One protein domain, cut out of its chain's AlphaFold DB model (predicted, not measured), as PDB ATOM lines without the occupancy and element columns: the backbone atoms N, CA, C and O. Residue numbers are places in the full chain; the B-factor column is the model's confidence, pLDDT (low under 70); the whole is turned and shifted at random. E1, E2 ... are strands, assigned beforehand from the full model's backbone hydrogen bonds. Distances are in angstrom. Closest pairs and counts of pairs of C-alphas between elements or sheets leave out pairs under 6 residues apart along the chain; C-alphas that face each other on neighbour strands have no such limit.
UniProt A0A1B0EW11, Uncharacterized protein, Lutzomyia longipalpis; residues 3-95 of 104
ATOM      1  N   SER A   3      85.447 118.263 123.811       60.22
ATOM      2  CA  SER A   3      86.239 118.094 125.028       60.22
ATOM      3  C   SER A   3      87.664 118.596 124.813       60.22
ATOM      4  O   SER A   3      88.302 118.254 123.809       60.22
ATOM      5  N   PHE A   4      88.176 119.378 125.759       66.69
ATOM      6  CA  PHE A   4      89.543 119.897 125.740       66.69
ATOM      7  C   PHE A   4      90.319 119.344 126.912       66.69
ATOM      8  O   PHE A   4      89.888 119.528 128.039       66.69
ATOM      9  N   PHE A   5      91.459 118.703 126.652       71.06
ATOM     10  CA  PHE A   5      92.197 117.979 127.680       71.06
ATOM     11  C   PHE A   5      93.474 118.709 128.093       71.06
ATOM     12  O   PHE A   5      94.391 118.880 127.290       71.06
ATOM     13  N   SER A   6      93.562 119.051 129.372       73.81
ATOM     14  CA  SER A   6      94.819 119.388 130.044       73.81
ATOM     15  C   SER A   6      95.480 118.154 130.639       73.81
ATOM     16  O   SER A   6      94.777 117.201 130.941       73.81
ATOM     17  N   HIS A   7      96.807 118.155 130.810       83.81
ATOM     18  CA  HIS A   7      97.551 116.957 131.209       83.81
ATOM     19  C   HIS A   7      98.600 117.189 132.313       83.81
ATOM     20  O   HIS A   7      99.529 117.986 132.131       83.81
ATOM     21  N   ALA A   8      98.510 116.396 133.387       83.31
ATOM     22  CA  ALA A   8      99.526 116.247 134.434       83.31
ATOM     23  C   ALA A   8      99.923 114.769 134.613       83.31
ATOM     24  O   ALA A   8      99.088 113.878 134.474       83.31
ATOM     25  N   THR A   9     101.186 114.486 134.920       84.69
ATOM     26  CA  THR A   9     101.717 113.134 135.139       84.69
ATOM     27  C   THR A   9     102.071 112.886 136.599       84.69
ATOM     28  O   THR A   9     102.575 113.754 137.313       84.69
ATOM     29  N   THR A  10     101.867 111.650 137.032       84.25
ATOM     30  CA  THR A  10     102.452 111.099 138.252       84.25
ATOM     31  C   THR A  10     103.327 109.901 137.909       84.25
ATOM     32  O   THR A  10     103.369 109.465 136.761       84.25
ATOM     33  N   ASP A  11     104.010 109.349 138.911       78.31
ATOM     34  CA  ASP A  11     104.783 108.106 138.766       78.31
ATOM     35  C   ASP A  11     103.928 106.924 138.255       78.31
ATOM     36  O   ASP A  11     104.413 106.061 137.531       78.31
ATOM     37  N   PHE A  12     102.627 106.918 138.576       77.81
ATOM     38  CA  PHE A  12     101.724 105.792 138.309       77.81
ATOM     39  C   PHE A  12     100.649 106.061 137.247       77.81
ATOM     40  O   PHE A  12      99.835 105.175 136.985       77.81
ATOM     41  N   GLY A  13     100.597 107.252 136.642       85.62
ATOM     42  CA  GLY A  13      99.599 107.542 135.614       85.62
ATOM     43  C   GLY A  13      99.533 108.991 135.147       85.62
ATOM     44  O   GLY A  13     100.379 109.832 135.445       85.62
ATOM     45  N   GLN A  14      98.500 109.269 134.366       89.06
ATOM     46  CA  GLN A  14      98.243 110.525 133.687       89.06
ATOM     47  C   GLN A  14      96.874 111.057 134.103       89.06
ATOM     48  O   GLN A  14      95.864 110.371 133.992       89.06
ATOM     49  N   PHE A  15      96.837 112.298 134.561       88.56
ATOM     50  CA  PHE A  15      95.609 113.032 134.805       88.56
ATOM     51  C   PHE A  15      95.259 113.852 133.582       88.56
ATOM     52  O   PHE A  15      96.135 114.498 132.991       88.56
ATOM     53  N   PHE A  16      93.977 113.834 133.243       87.94
ATOM     54  CA  PHE A  16      93.395 114.694 132.238       87.94
ATOM     55  C   PHE A  16      92.342 115.601 132.863       87.94
ATOM     56  O   PHE A  16      91.637 115.187 133.777       87.94
ATOM     57  N   ILE A  17      92.221 116.829 132.370       86.81
ATOM     58  CA  ILE A  17      91.107 117.720 132.719       86.81
ATOM     59  C   ILE A  17      90.373 118.041 131.450       86.81
ATOM     60  O   ILE A  17      90.957 118.667 130.574       86.81
ATOM     61  N   ASP A  18      89.129 117.606 131.368       85.38
ATOM     62  CA  ASP A  18      88.206 118.005 130.332       85.38
ATOM     63  C   ASP A  18      87.548 119.332 130.712       85.38
ATOM     64  O   ASP A  18      86.911 119.458 131.766       85.38
ATOM     65  N   PHE A  19      87.719 120.320 129.843       77.56
ATOM     66  CA  PHE A  19      87.023 121.585 129.931       77.56
ATOM     67  C   PHE A  19      85.893 121.612 128.914       77.56
ATOM     68  O   PHE A  19      86.117 121.735 127.707       77.56
ATOM     69  N   GLY A  20      84.658 121.508 129.395       71.12
ATOM     70  CA  GLY A  20      83.491 121.622 128.533       71.12
ATOM     71  C   GLY A  20      83.391 123.022 127.935       71.12
ATOM     72  O   GLY A  20      83.306 123.994 128.687       71.12
ATOM     73  N   SER A  21      83.369 123.130 126.601       67.12
ATOM     74  CA  SER A  21      83.076 124.390 125.907       67.12
ATOM     75  C   SER A  21      82.012 124.222 124.819       67.12
ATOM     76  O   SER A  21      82.018 123.217 124.090       67.12
ATOM     77  N   PRO A  22      81.106 125.206 124.664       63.59
ATOM     78  CA  PRO A  22      80.175 125.261 123.544       63.59
ATOM     79  C   PRO A  22      80.827 125.771 122.247       63.59
ATOM     80  O   PRO A  22      80.229 125.632 121.181       63.59
ATOM     81  N   PHE A  23      82.039 126.339 122.309       60.03
ATOM     82  CA  PHE A  23      82.733 126.911 121.155       60.03
ATOM     83  C   PHE A  23      83.693 125.912 120.491       60.03
ATOM     84  O   PHE A  23      84.361 125.113 121.151       60.03
ATOM     85  N   LEU A  24      83.767 125.972 119.158       60.84
ATOM     86  CA  LEU A  24      84.721 125.212 118.350       60.84
ATOM     87  C   LEU A  24      86.101 125.880 118.454       60.84
ATOM     88  O   LEU A  24      86.381 126.814 117.708       60.84
ATOM     89  N   TYR A  25      86.962 125.432 119.367       62.09
ATOM     90  CA  TYR A  25      88.374 125.820 119.303       62.09
ATOM     91  C   TYR A  25      89.032 125.148 118.098       62.09
ATOM     92  O   TYR A  25      88.694 124.010 117.747       62.09
ATOM     93  N   THR A  26      89.994 125.830 117.481       60.12
ATOM     94  CA  THR A  26      90.886 125.168 116.531       60.12
ATOM     95  C   THR A  26      91.732 124.136 117.289       60.12
ATOM     96  O   THR A  26      91.926 124.234 118.503       60.12
ATOM     97  N   LEU A  27      92.216 123.095 116.605       59.22
ATOM     98  CA  LEU A  27      93.012 122.033 117.242       59.22
ATOM     99  C   LEU A  27      94.293 122.575 117.918       59.22
ATOM    100  O   LEU A  27      94.865 121.883 118.758       59.22
ATOM    101  N   GLU A  28      94.716 123.782 117.539       61.12
ATOM    102  CA  GLU A  28      95.908 124.486 118.010       61.12
ATOM    103  C   GLU A  28      95.660 125.268 119.315       61.12
ATOM    104  O   GLU A  28      96.603 125.481 120.069       61.12
ATOM    105  N   ASP A  29      94.400 125.580 119.651       60.75
ATOM    106  CA  ASP A  29      94.022 126.419 120.805       60.75
ATOM    107  C   ASP A  29      93.473 125.615 122.000       60.75
ATOM    108  O   ASP A  29      92.694 126.119 122.812       60.75
ATOM    109  N   LYS A  30      93.814 124.324 122.114       66.38
ATOM    110  CA  LYS A  30      93.312 123.503 123.228       66.38
ATOM    111  C   LYS A  30      93.905 123.996 124.559       66.38
ATOM    112  O   LYS A  30      95.132 124.035 124.660       66.38
ATOM    113  N   PRO A  31      93.093 124.270 125.602       70.94
ATOM    114  CA  PRO A  31      93.605 124.612 126.926       70.94
ATOM    115  C   PRO A  31      94.451 123.481 127.506       70.94
ATOM    116  O   PRO A  31      93.947 122.478 128.021       70.94
ATOM    117  N   ILE A  32      95.762 123.666 127.432       78.00
ATOM    118  CA  ILE A  32      96.740 122.877 128.168       78.00
ATOM    119  C   ILE A  32      97.075 123.593 129.471       78.00
ATOM    120  O   ILE A  32      97.054 124.825 129.534       78.00
ATOM    121  N   CYS A  33      97.434 122.821 130.499       85.31
ATOM    122  CA  CYS A  33      98.037 123.389 131.691       85.31
ATOM    123  C   CYS A  33      99.232 124.234 131.227       85.31
ATOM    124  O   CYS A  33     100.087 123.717 130.496       85.31
ATOM    125  N   ARG A  34      99.278 125.511 131.629       86.62
ATOM    126  CA  ARG A  34     100.410 126.411 131.399       86.62
ATOM    127  C   ARG A  34     101.740 125.661 131.570       86.62
ATOM    128  O   ARG A  34     101.909 124.959 132.572       86.62
ATOM    129  N   PRO A  35     102.659 125.752 130.597       82.62
ATOM    130  CA  PRO A  35     103.851 124.909 130.552       82.62
ATOM    131  C   PRO A  35     104.862 125.206 131.669       82.62
ATOM    132  O   PRO A  35     105.731 124.379 131.930       82.62
ATOM    133  N   ASP A  36     104.753 126.365 132.316       87.88
ATOM    134  CA  ASP A  36     105.588 126.830 133.424       87.88
ATOM    135  C   ASP A  36     105.184 126.251 134.791       87.88
ATOM    136  O   ASP A  36     105.931 126.395 135.759       87.88
ATOM    137  N   GLN A  37     104.051 125.546 134.885       89.38
ATOM    138  CA  GLN A  37     103.635 124.889 136.124       89.38
ATOM    139  C   GLN A  37     104.150 123.448 136.244       89.38
ATOM    140  O   GLN A  37     104.567 122.804 135.278       89.38
ATOM    141  N   LYS A  38     104.102 122.899 137.463       88.69
ATOM    142  CA  LYS A  38     104.538 121.526 137.743       88.69
ATOM    143  C   LYS A  38     103.668 120.517 136.985       88.69
ATOM    144  O   LYS A  38     102.457 120.466 137.175       88.69
ATOM    145  N   ARG A  39     104.303 119.676 136.160       86.31
ATOM    146  CA  ARG A  39     103.620 118.614 135.397       86.31
ATOM    147  C   ARG A  39     103.862 117.216 135.939       86.31
ATOM    148  O   ARG A  39     102.977 116.392 135.793       86.31
ATOM    149  N   ILE A  40     105.017 116.969 136.558       89.25
ATOM    150  CA  ILE A  40     105.394 115.661 137.107       89.25
ATOM    151  C   ILE A  40     105.281 115.708 138.630       89.25
ATOM    152  O   ILE A  40     105.928 116.530 139.287       89.25
ATOM    153  N   TYR A  41     104.485 114.805 139.195       89.25
ATOM    154  CA  TYR A  41     104.262 114.688 140.631       89.25
ATOM    155  C   TYR A  41     104.667 113.289 141.109       89.25
ATOM    156  O   TYR A  41     104.015 112.294 140.803       89.25
ATOM    157  N   GLY A  42     105.752 113.209 141.881       88.31
ATOM    158  CA  GLY A  42     106.063 112.009 142.659       88.31
ATOM    159  C   GLY A  42     105.134 111.945 143.866       88.31
ATOM    160  O   GLY A  42     105.107 112.894 144.650       88.31
ATOM    161  N   VAL A  43     104.357 110.870 143.987       86.12
ATOM    162  CA  VAL A  43     103.358 110.704 145.052       86.12
ATOM    163  C   VAL A  43     103.528 109.326 145.665       86.12
ATOM    164  O   VAL A  43     103.428 108.321 144.956       86.12
ATOM    165  N   ALA A  44     103.796 109.261 146.968       84.94
ATOM    166  CA  ALA A  44     103.855 107.980 147.649       84.94
ATOM    167  C   ALA A  44     102.444 107.442 147.923       84.94
ATOM    168  O   ALA A  44     101.436 108.152 147.916       84.94
ATOM    169  N   ARG A  45     102.363 106.140 148.182       84.56
ATOM    170  CA  ARG A  45     101.098 105.492 148.522       84.56
ATOM    171  C   ARG A  45     100.502 106.107 149.793       84.56
ATOM    172  O   ARG A  45     101.197 106.242 150.793       84.56
ATOM    173  N   ASN A  46      99.191 106.340 149.773       85.69
ATOM    174  CA  ASN A  46      98.416 106.971 150.844       85.69
ATOM    175  C   ASN A  46      98.839 108.416 151.166       85.69
ATOM    176  O   ASN A  46      98.360 108.966 152.156       85.69
ATOM    177  N   GLU A  47      99.692 109.037 150.350       87.25
ATOM    178  CA  GLU A  47     100.019 110.452 150.486       87.25
ATOM    179  C   GLU A  47      99.172 111.272 149.507       87.25
ATOM    180  O   GLU A  47      99.127 110.943 148.318       87.25
ATOM    181  N   PRO A  48      98.465 112.314 149.976       88.69
ATOM    182  CA  PRO A  48      97.724 113.191 149.088       88.69
ATOM    183  C   PRO A  48      98.687 114.071 148.291       88.69
ATOM    184  O   PRO A  48      99.609 114.674 148.843       88.69
ATOM    185  N   ALA A  49      98.430 114.200 146.996       90.38
ATOM    186  CA  ALA A  49      99.075 115.169 146.128       90.38
ATOM    187  C   ALA A  49      98.063 116.194 145.627       90.38
ATOM    188  O   ALA A  49      96.978 115.838 145.167       90.38
ATOM    189  N   GLU A  50      98.455 117.463 145.677       92.94
ATOM    190  CA  GLU A  50      97.712 118.560 145.067       92.94
ATOM    191  C   GLU A  50      98.273 118.837 143.674       92.94
ATOM    192  O   GLU A  50      99.421 119.254 143.513       92.94
ATOM    193  N   ILE A  51      97.455 118.569 142.663       92.44
ATOM    194  CA  ILE A  51      97.784 118.741 141.255       92.44
ATOM    195  C   ILE A  51      97.061 119.995 140.784       92.44
ATOM    196  O   ILE A  51      95.847 119.980 140.584       92.44
ATOM    197  N   LEU A  52      97.803 121.090 140.641       92.31
ATOM    198  CA  LEU A  52      97.285 122.331 140.078       92.31
ATOM    199  C   LEU A  52      97.332 122.250 138.551       92.31
ATOM    200  O   LEU A  52      98.328 121.811 137.974       92.31
ATOM    201  N   CYS A  53      96.254 122.696 137.920       90.50
ATOM    202  CA  CYS A  53      96.257 123.035 136.515       90.50
ATOM    203  C   CYS A  53      95.604 124.394 136.307       90.50
ATOM    204  O   CYS A  53      94.397 124.574 136.497       90.50
ATOM    205  N   GLU A  54      96.435 125.337 135.905       90.00
ATOM    206  CA  GLU A  54      96.040 126.627 135.366       90.00
ATOM    207  C   GLU A  54      96.104 126.553 133.846       90.00
ATOM    208  O   GLU A  54      97.087 126.046 133.304       90.00
ATOM    209  N   VAL A  55      95.092 127.057 133.157       85.12
ATOM    210  CA  VAL A  55      95.009 127.081 131.697       85.12
ATOM    211  C   VAL A  55      94.875 128.509 131.211       85.12
ATOM    212  O   VAL A  55      94.214 129.321 131.846       85.12
ATOM    213  N   ASP A  56      95.471 128.808 130.066       79.62
ATOM    214  CA  ASP A  56      95.187 130.045 129.347       79.62
ATOM    215  C   ASP A  56      94.281 129.687 128.168       79.62
ATOM    216  O   ASP A  56      94.721 129.081 127.192       79.62
ATOM    217  N   ALA A  57      92.983 129.945 128.323       76.19
ATOM    218  CA  ALA A  57      91.983 129.677 127.299       76.19
ATOM    219  C   ALA A  57      91.050 130.869 127.128       76.19
ATOM    220  O   ALA A  57      90.564 131.454 128.106       76.19
ATOM    221  N   TYR A  58      90.769 131.169 125.861       73.06
ATOM    222  CA  TYR A  58      89.773 132.142 125.450       73.06
ATOM    223  C   TYR A  58      88.835 131.531 124.393       73.06
ATOM    224  O   TYR A  58      89.315 131.120 123.336       73.06
ATOM    225  N   PRO A  59      87.508 131.498 124.623       76.50
ATOM    226  CA  PRO A  59      86.810 131.922 125.842       76.50
ATOM    227  C   PRO A  59      87.182 131.061 127.061       76.50
ATOM    228  O   PRO A  59      87.769 129.997 126.924       76.50
ATOM    229  N   ALA A  60      86.880 131.518 128.276       76.69
ATOM    230  CA  ALA A  60      87.139 130.696 129.457       76.69
ATOM    231  C   ALA A  60      86.204 129.466 129.476       76.69
ATOM    232  O   ALA A  60      85.069 129.557 128.999       76.69
ATOM    233  N   PRO A  61      86.648 128.318 130.010       76.00
ATOM    234  CA  PRO A  61      85.825 127.118 130.057       76.00
ATOM    235  C   PRO A  61      84.656 127.218 131.043       76.00
ATOM    236  O   PRO A  61      84.736 127.889 132.072       76.00
ATOM    237  N   GLU A  62      83.568 126.503 130.740       78.38
ATOM    238  CA  GLU A  62      82.347 126.520 131.559       78.38
ATOM    239  C   GLU A  62      82.393 125.503 132.704       78.38
ATOM    240  O   GLU A  62      81.803 125.719 133.762       78.38
ATOM    241  N   THR A  63      83.074 124.372 132.498       81.44
ATOM    242  CA  THR A  63      83.138 123.273 133.469       81.44
ATOM    243  C   THR A  63      84.521 122.637 133.506       81.44
ATOM    244  O   THR A  63      85.266 122.699 132.532       81.44
ATOM    245  N   PHE A  64      84.847 122.008 134.638       86.19
ATOM    246  CA  PHE A  64      86.077 121.246 134.848       86.19
ATOM    247  C   PHE A  64      85.713 119.804 135.171       86.19
ATOM    248  O   PHE A  64      84.914 119.557 136.082       86.19
ATOM    249  N   LYS A  65      86.331 118.852 134.476       88.75
ATOM    250  CA  LYS A  65      86.182 117.425 134.748       88.75
ATOM    251  C   LYS A  65      87.529 116.728 134.734       88.75
ATOM    252  O   LYS A  65      88.138 116.572 133.688       88.75
ATOM    253  N   TRP A  66      87.981 116.277 135.896       91.69
ATOM    254  CA  TRP A  66      89.220 115.513 135.991       91.69
ATOM    255  C   TRP A  66      88.980 114.033 135.693       91.69
ATOM    256  O   TRP A  66      87.976 113.460 136.110       91.69
ATOM    257  N   SER A  67      89.931 113.397 135.029       90.81
ATOM    258  CA  SER A  67      90.011 111.952 134.867       90.81
ATOM    259  C   SER A  67      91.444 111.485 135.077       90.81
ATOM    260  O   SER A  67      92.401 112.256 134.982       90.81
ATOM    261  N   PHE A  68      91.594 110.215 135.418       89.19
ATOM    262  CA  PHE A  68      92.883 109.572 135.600       89.19
ATOM    263  C   PHE A  68      92.971 108.351 134.715       89.19
ATOM    264  O   PHE A  68      92.030 107.570 134.637       89.19
ATOM    265  N   ASN A  69      94.118 108.199 134.073       87.38
ATOM    266  CA  ASN A  69      94.463 107.101 133.199       87.38
ATOM    267  C   ASN A  69      95.774 106.494 133.685       87.38
ATOM    268  O   ASN A  69      96.786 107.183 133.810       87.38
ATOM    269  N   ASN A  70      95.766 105.196 133.934       83.56
ATOM    270  CA  ASN A  70      96.981 104.414 134.062       83.56
ATOM    271  C   ASN A  70      96.924 103.226 133.094       83.56
ATOM    272  O   ASN A  70      95.986 103.062 132.316       83.56
ATOM    273  N   THR A  71      97.932 102.362 133.154       83.00
ATOM    274  CA  THR A  71      98.012 101.166 132.305       83.00
ATOM    275  C   THR A  71      96.878 100.159 132.523       83.00
ATOM    276  O   THR A  71      96.702  99.276 131.688       83.00
ATOM    277  N   ALA A  72      96.128 100.257 133.624       81.56
ATOM    278  CA  ALA A  72      95.057  99.332 133.974       81.56
ATOM    279  C   ALA A  72      93.665  99.868 133.610       81.56
ATOM    280  O   ALA A  72      92.824  99.102 133.147       81.56
ATOM    281  N   GLU A  73      93.407 101.159 133.824       82.19
ATOM    282  CA  GLU A  73      92.080 101.750 133.667       82.19
ATOM    283  C   GLU A  73      92.122 103.268 133.460       82.19
ATOM    284  O   GLU A  73      93.087 103.957 133.793       82.19
ATOM    285  N   THR A  74      91.027 103.795 132.907       86.62
ATOM    286  CA  THR A  74      90.716 105.226 132.923       86.62
ATOM    287  C   THR A  74      89.420 105.437 133.682       86.62
ATOM    288  O   THR A  74      88.429 104.778 133.373       86.62
ATOM    289  N   PHE A  75      89.406 106.361 134.638       88.38
ATOM    290  CA  PHE A  75      88.194 106.706 135.374       88.38
ATOM    291  C   PHE A  75      88.081 108.205 135.634       88.38
ATOM    292  O   PHE A  75      89.076 108.926 135.731       88.38
ATOM    293  N   ASP A  76      86.840 108.667 135.750       90.50
ATOM    294  CA  ASP A  76      86.529 110.049 136.095       90.50
ATOM    295  C   ASP A  76      86.748 110.285 137.589       90.50
ATOM    296  O   ASP A  76      86.298 109.507 138.435       90.50
ATOM    297  N   MET A  77      87.413 111.385 137.925       90.56
ATOM    298  CA  MET A  77      87.567 111.801 139.311       90.56
ATOM    299  C   MET A  77      86.241 112.354 139.836       90.56
ATOM    300  O   MET A  77      85.579 113.140 139.150       90.56
ATOM    301  N   PRO A  78      85.839 111.989 141.064       91.19
ATOM    302  CA  PRO A  78      84.648 112.560 141.669       91.19
ATOM    303  C   PRO A  78      84.841 114.066 141.883       91.19
ATOM    304  O   PRO A  78      85.940 114.509 142.216       91.19
ATOM    305  N   GLN A  79      83.762 114.849 141.771       89.38
ATOM    306  CA  GLN A  79      83.792 116.303 142.020       89.38
ATOM    307  C   GLN A  79      84.374 116.652 143.395       89.38
ATOM    308  O   GLN A  79      85.043 117.663 143.544       89.38
ATOM    309  N   SER A  80      84.159 115.804 144.407       90.69
ATOM    310  CA  SER A  80      84.723 115.992 145.750       90.69
ATOM    311  C   SER A  80      86.250 115.899 145.798       90.69
ATOM    312  O   SER A  80      86.852 116.358 146.766       90.69
ATOM    313  N   GLY A  81      86.876 115.301 144.782       90.50
ATOM    314  CA  GLY A  81      88.321 115.154 144.678       90.50
ATOM    315  C   GLY A  81      89.028 116.405 144.168       90.50
ATOM    316  O   GLY A  81      90.242 116.488 144.305       90.50
ATOM    317  N   TYR A  82      88.321 117.385 143.596       93.44
ATOM    318  CA  TYR A  82      88.956 118.580 143.048       93.44
ATOM    319  C   TYR A  82      88.177 119.859 143.333       93.44
ATOM    320  O   TYR A  82      86.990 119.867 143.640       93.44
ATOM    321  N   ARG A  83      88.888 120.980 143.255       93.19
ATOM    322  CA  ARG A  83      88.369 122.315 143.540       93.19
ATOM    323  C   ARG A  83      88.625 123.201 142.334       93.19
ATOM    324  O   ARG A  83      89.701 123.151 141.740       93.19
ATOM    325  N   VAL A  84      87.629 123.991 141.960       90.81
ATOM    326  CA  VAL A  84      87.755 125.020 140.924       90.81
ATOM    327  C   VAL A  84      88.011 126.343 141.636       90.81
ATOM    328  O   VAL A  84      87.221 126.741 142.490       90.81
ATOM    329  N   HIS A  85      89.133 126.989 141.327       87.69
ATOM    330  CA  HIS A  85      89.526 128.266 141.936       87.69
ATOM    331  C   HIS A  85      89.037 129.451 141.111       87.69
ATOM    332  O   HIS A  85      88.633 130.473 141.659       87.69
ATOM    333  N   SER A  86      89.073 129.312 139.788       85.06
ATOM    334  CA  SER A  86      88.620 130.317 138.828       85.06
ATOM    335  C   SER A  86      88.176 129.634 137.536       85.06
ATOM    336  O   SER A  86      88.332 128.424 137.381       85.06
ATOM    337  N   ALA A  87      87.687 130.414 136.570       80.00
ATOM    338  CA  ALA A  87      87.362 129.896 135.244       80.00
ATOM    339  C   ALA A  87      88.573 129.277 134.520       80.00
ATOM    340  O   ALA A  87      88.393 128.583 133.539       80.00
ATOM    341  N   GLN A  88      89.803 129.494 134.987       85.44
ATOM    342  CA  GLN A  88      91.025 129.019 134.336       85.44
ATOM    343  C   GLN A  88      91.917 128.182 135.262       85.44
ATOM    344  O   GLN A  88      93.009 127.797 134.864       85.44
ATOM    345  N   ALA A  89      91.491 127.885 136.491       90.12
ATOM    346  CA  ALA A  89      92.329 127.172 137.451       90.12
ATOM    347  C   ALA A  89      91.536 126.154 138.271       90.12
ATOM    348  O   ALA A  89      90.517 126.482 138.886       90.12
ATOM    349  N   SER A  90      92.055 124.928 138.347       92.56
ATOM    350  CA  SER A  90      91.533 123.871 139.214       92.56
ATOM    351  C   SER A  90      92.662 123.068 139.854       92.56
ATOM    352  O   SER A  90      93.711 122.854 139.247       92.56
ATOM    353  N   THR A  91      92.437 122.608 141.085       94.31
ATOM    354  CA  THR A  91      93.340 121.703 141.799       94.31
ATOM    355  C   THR A  91      92.644 120.384 142.086       94.31
ATOM    356  O   THR A  91      91.588 120.376 142.716       94.31
ATOM    357  N   LEU A  92      93.260 119.278 141.674       94.19
ATOM    358  CA  LEU A  92      92.873 117.925 142.060       94.19
ATOM    359  C   LEU A  92      93.682 117.469 143.274       94.19
ATOM    360  O   LEU A  92      94.903 117.580 143.288       94.19
ATOM    361  N   THR A  93      93.003 116.903 144.266       93.81
ATOM    362  CA  THR A  93      93.620 116.184 145.377       93.81
ATOM    363  C   THR A  93      93.564 114.691 145.077       93.81
ATOM    364  O   THR A  93      92.505 114.067 145.139       93.81
ATOM    365  N   TYR A  94      94.713 114.108 144.746       89.12
ATOM    366  CA  TYR A  94      94.835 112.688 144.442       89.12
ATOM    367  C   TYR A  94      95.613 111.960 145.534       89.12
ATOM    368  O   TYR A  94      96.769 112.283 145.793       89.12
ATOM    369  N   THR A  95      95.000 110.935 146.121       89.38
ATOM    370  CA  THR A  95      95.656 110.045 147.083       89.38
ATOM    371  C   THR A  95      95.735 108.645 146.479       89.38
ATOM    372  O   THR A  95      94.696 107.990 146.350       89.38
TER     373      THR A  95
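What this domain is: This is residues 3 to 95 of the 104 residues of an uncharacterized protein of Lutzomyia longipalpis (UniProt A0A1B0EW11). Two sheets lie face to face as a sandwich: a strongly twisted sheet of four strands, E1, E2, E4 and E5, and a smaller one of three, E3, E7 and E6, with the strands of the one at 39 degrees to those of the other. The chain changes sheet at the links E2 to E3, E3 to E4 and E5 to E6, and the first of these is a long stretch, residues 22 to 48, with no named element. The printed part has 93 residues with no named helix and seven named strands, E1 to E7 along the chain; the orders E1 - E2 - E4 - E5 and E3 - E7 - E6 are antiparallel throughout. The class is all strand, though under half of the residues, 44 of 93, are in named elements. The whole is compact, with a radius of gyration of the C-alphas of 12.8 A and spans of 39 by 26 by 26 A.

How they stand to each other: In the larger sheet, the inner strands E2, residues 13 to 21, and E4, residues 63 to 69, are antiparallel at 156 degrees, with N 18 and O 65 2.7 A apart. E1, residues 3 to 10, is an edge strand and forms a hairpin with E2, with N 10 and O 13 2.8 A apart. The other edge strand, E5, residues 74 to 76, forms a hairpin with E4, with N 68 and O 75 2.8 A apart. In the smaller sheet, E7, residues 89 to 94, is the inner strand. Its neighbours are E3, residues 49 to 54, with N 51 and O 92 2.8 A apart, and E6, residues 82 to 86, with N 83 and O 91 2.8 A apart; E6 and E7 form a hairpin. Between the sheets, the closest C-alphas of E1 and E3 are those of Ala 8 and Ile 51, 7.5 A apart, and those of E4 and E6 are Phe 64 and Val 84, 7.3 A apart. E1 and E7 are apart. Residues 40 to 41 make a short parallel pairing with residues 9 to 10 of E1.

Where its parts are: E2 is 25.5 A long from first to last C-alpha, E1 22.1 A, E4 19.7 A, E7 16.3 A, E3 16.0 A, E6 12.5 A and E5 7.1 A. E1 begins at C-alpha 3 (86.239, 118.094, 125.028). E2 ends at C-alpha 21 (83.076, 124.390, 125.907), and E7 ends at C-alpha 94 (94.835, 112.688, 144.442).

The domain as a whole: The two C-alphas farthest apart, those of Leu 24 and Asn 46, are 39.7 A apart. The printed part has no cut, and its one long link is E2 to E3. The mean pLDDT of the printed part is 82.7; residues 3 to 4 and 21 to 30 are under 70.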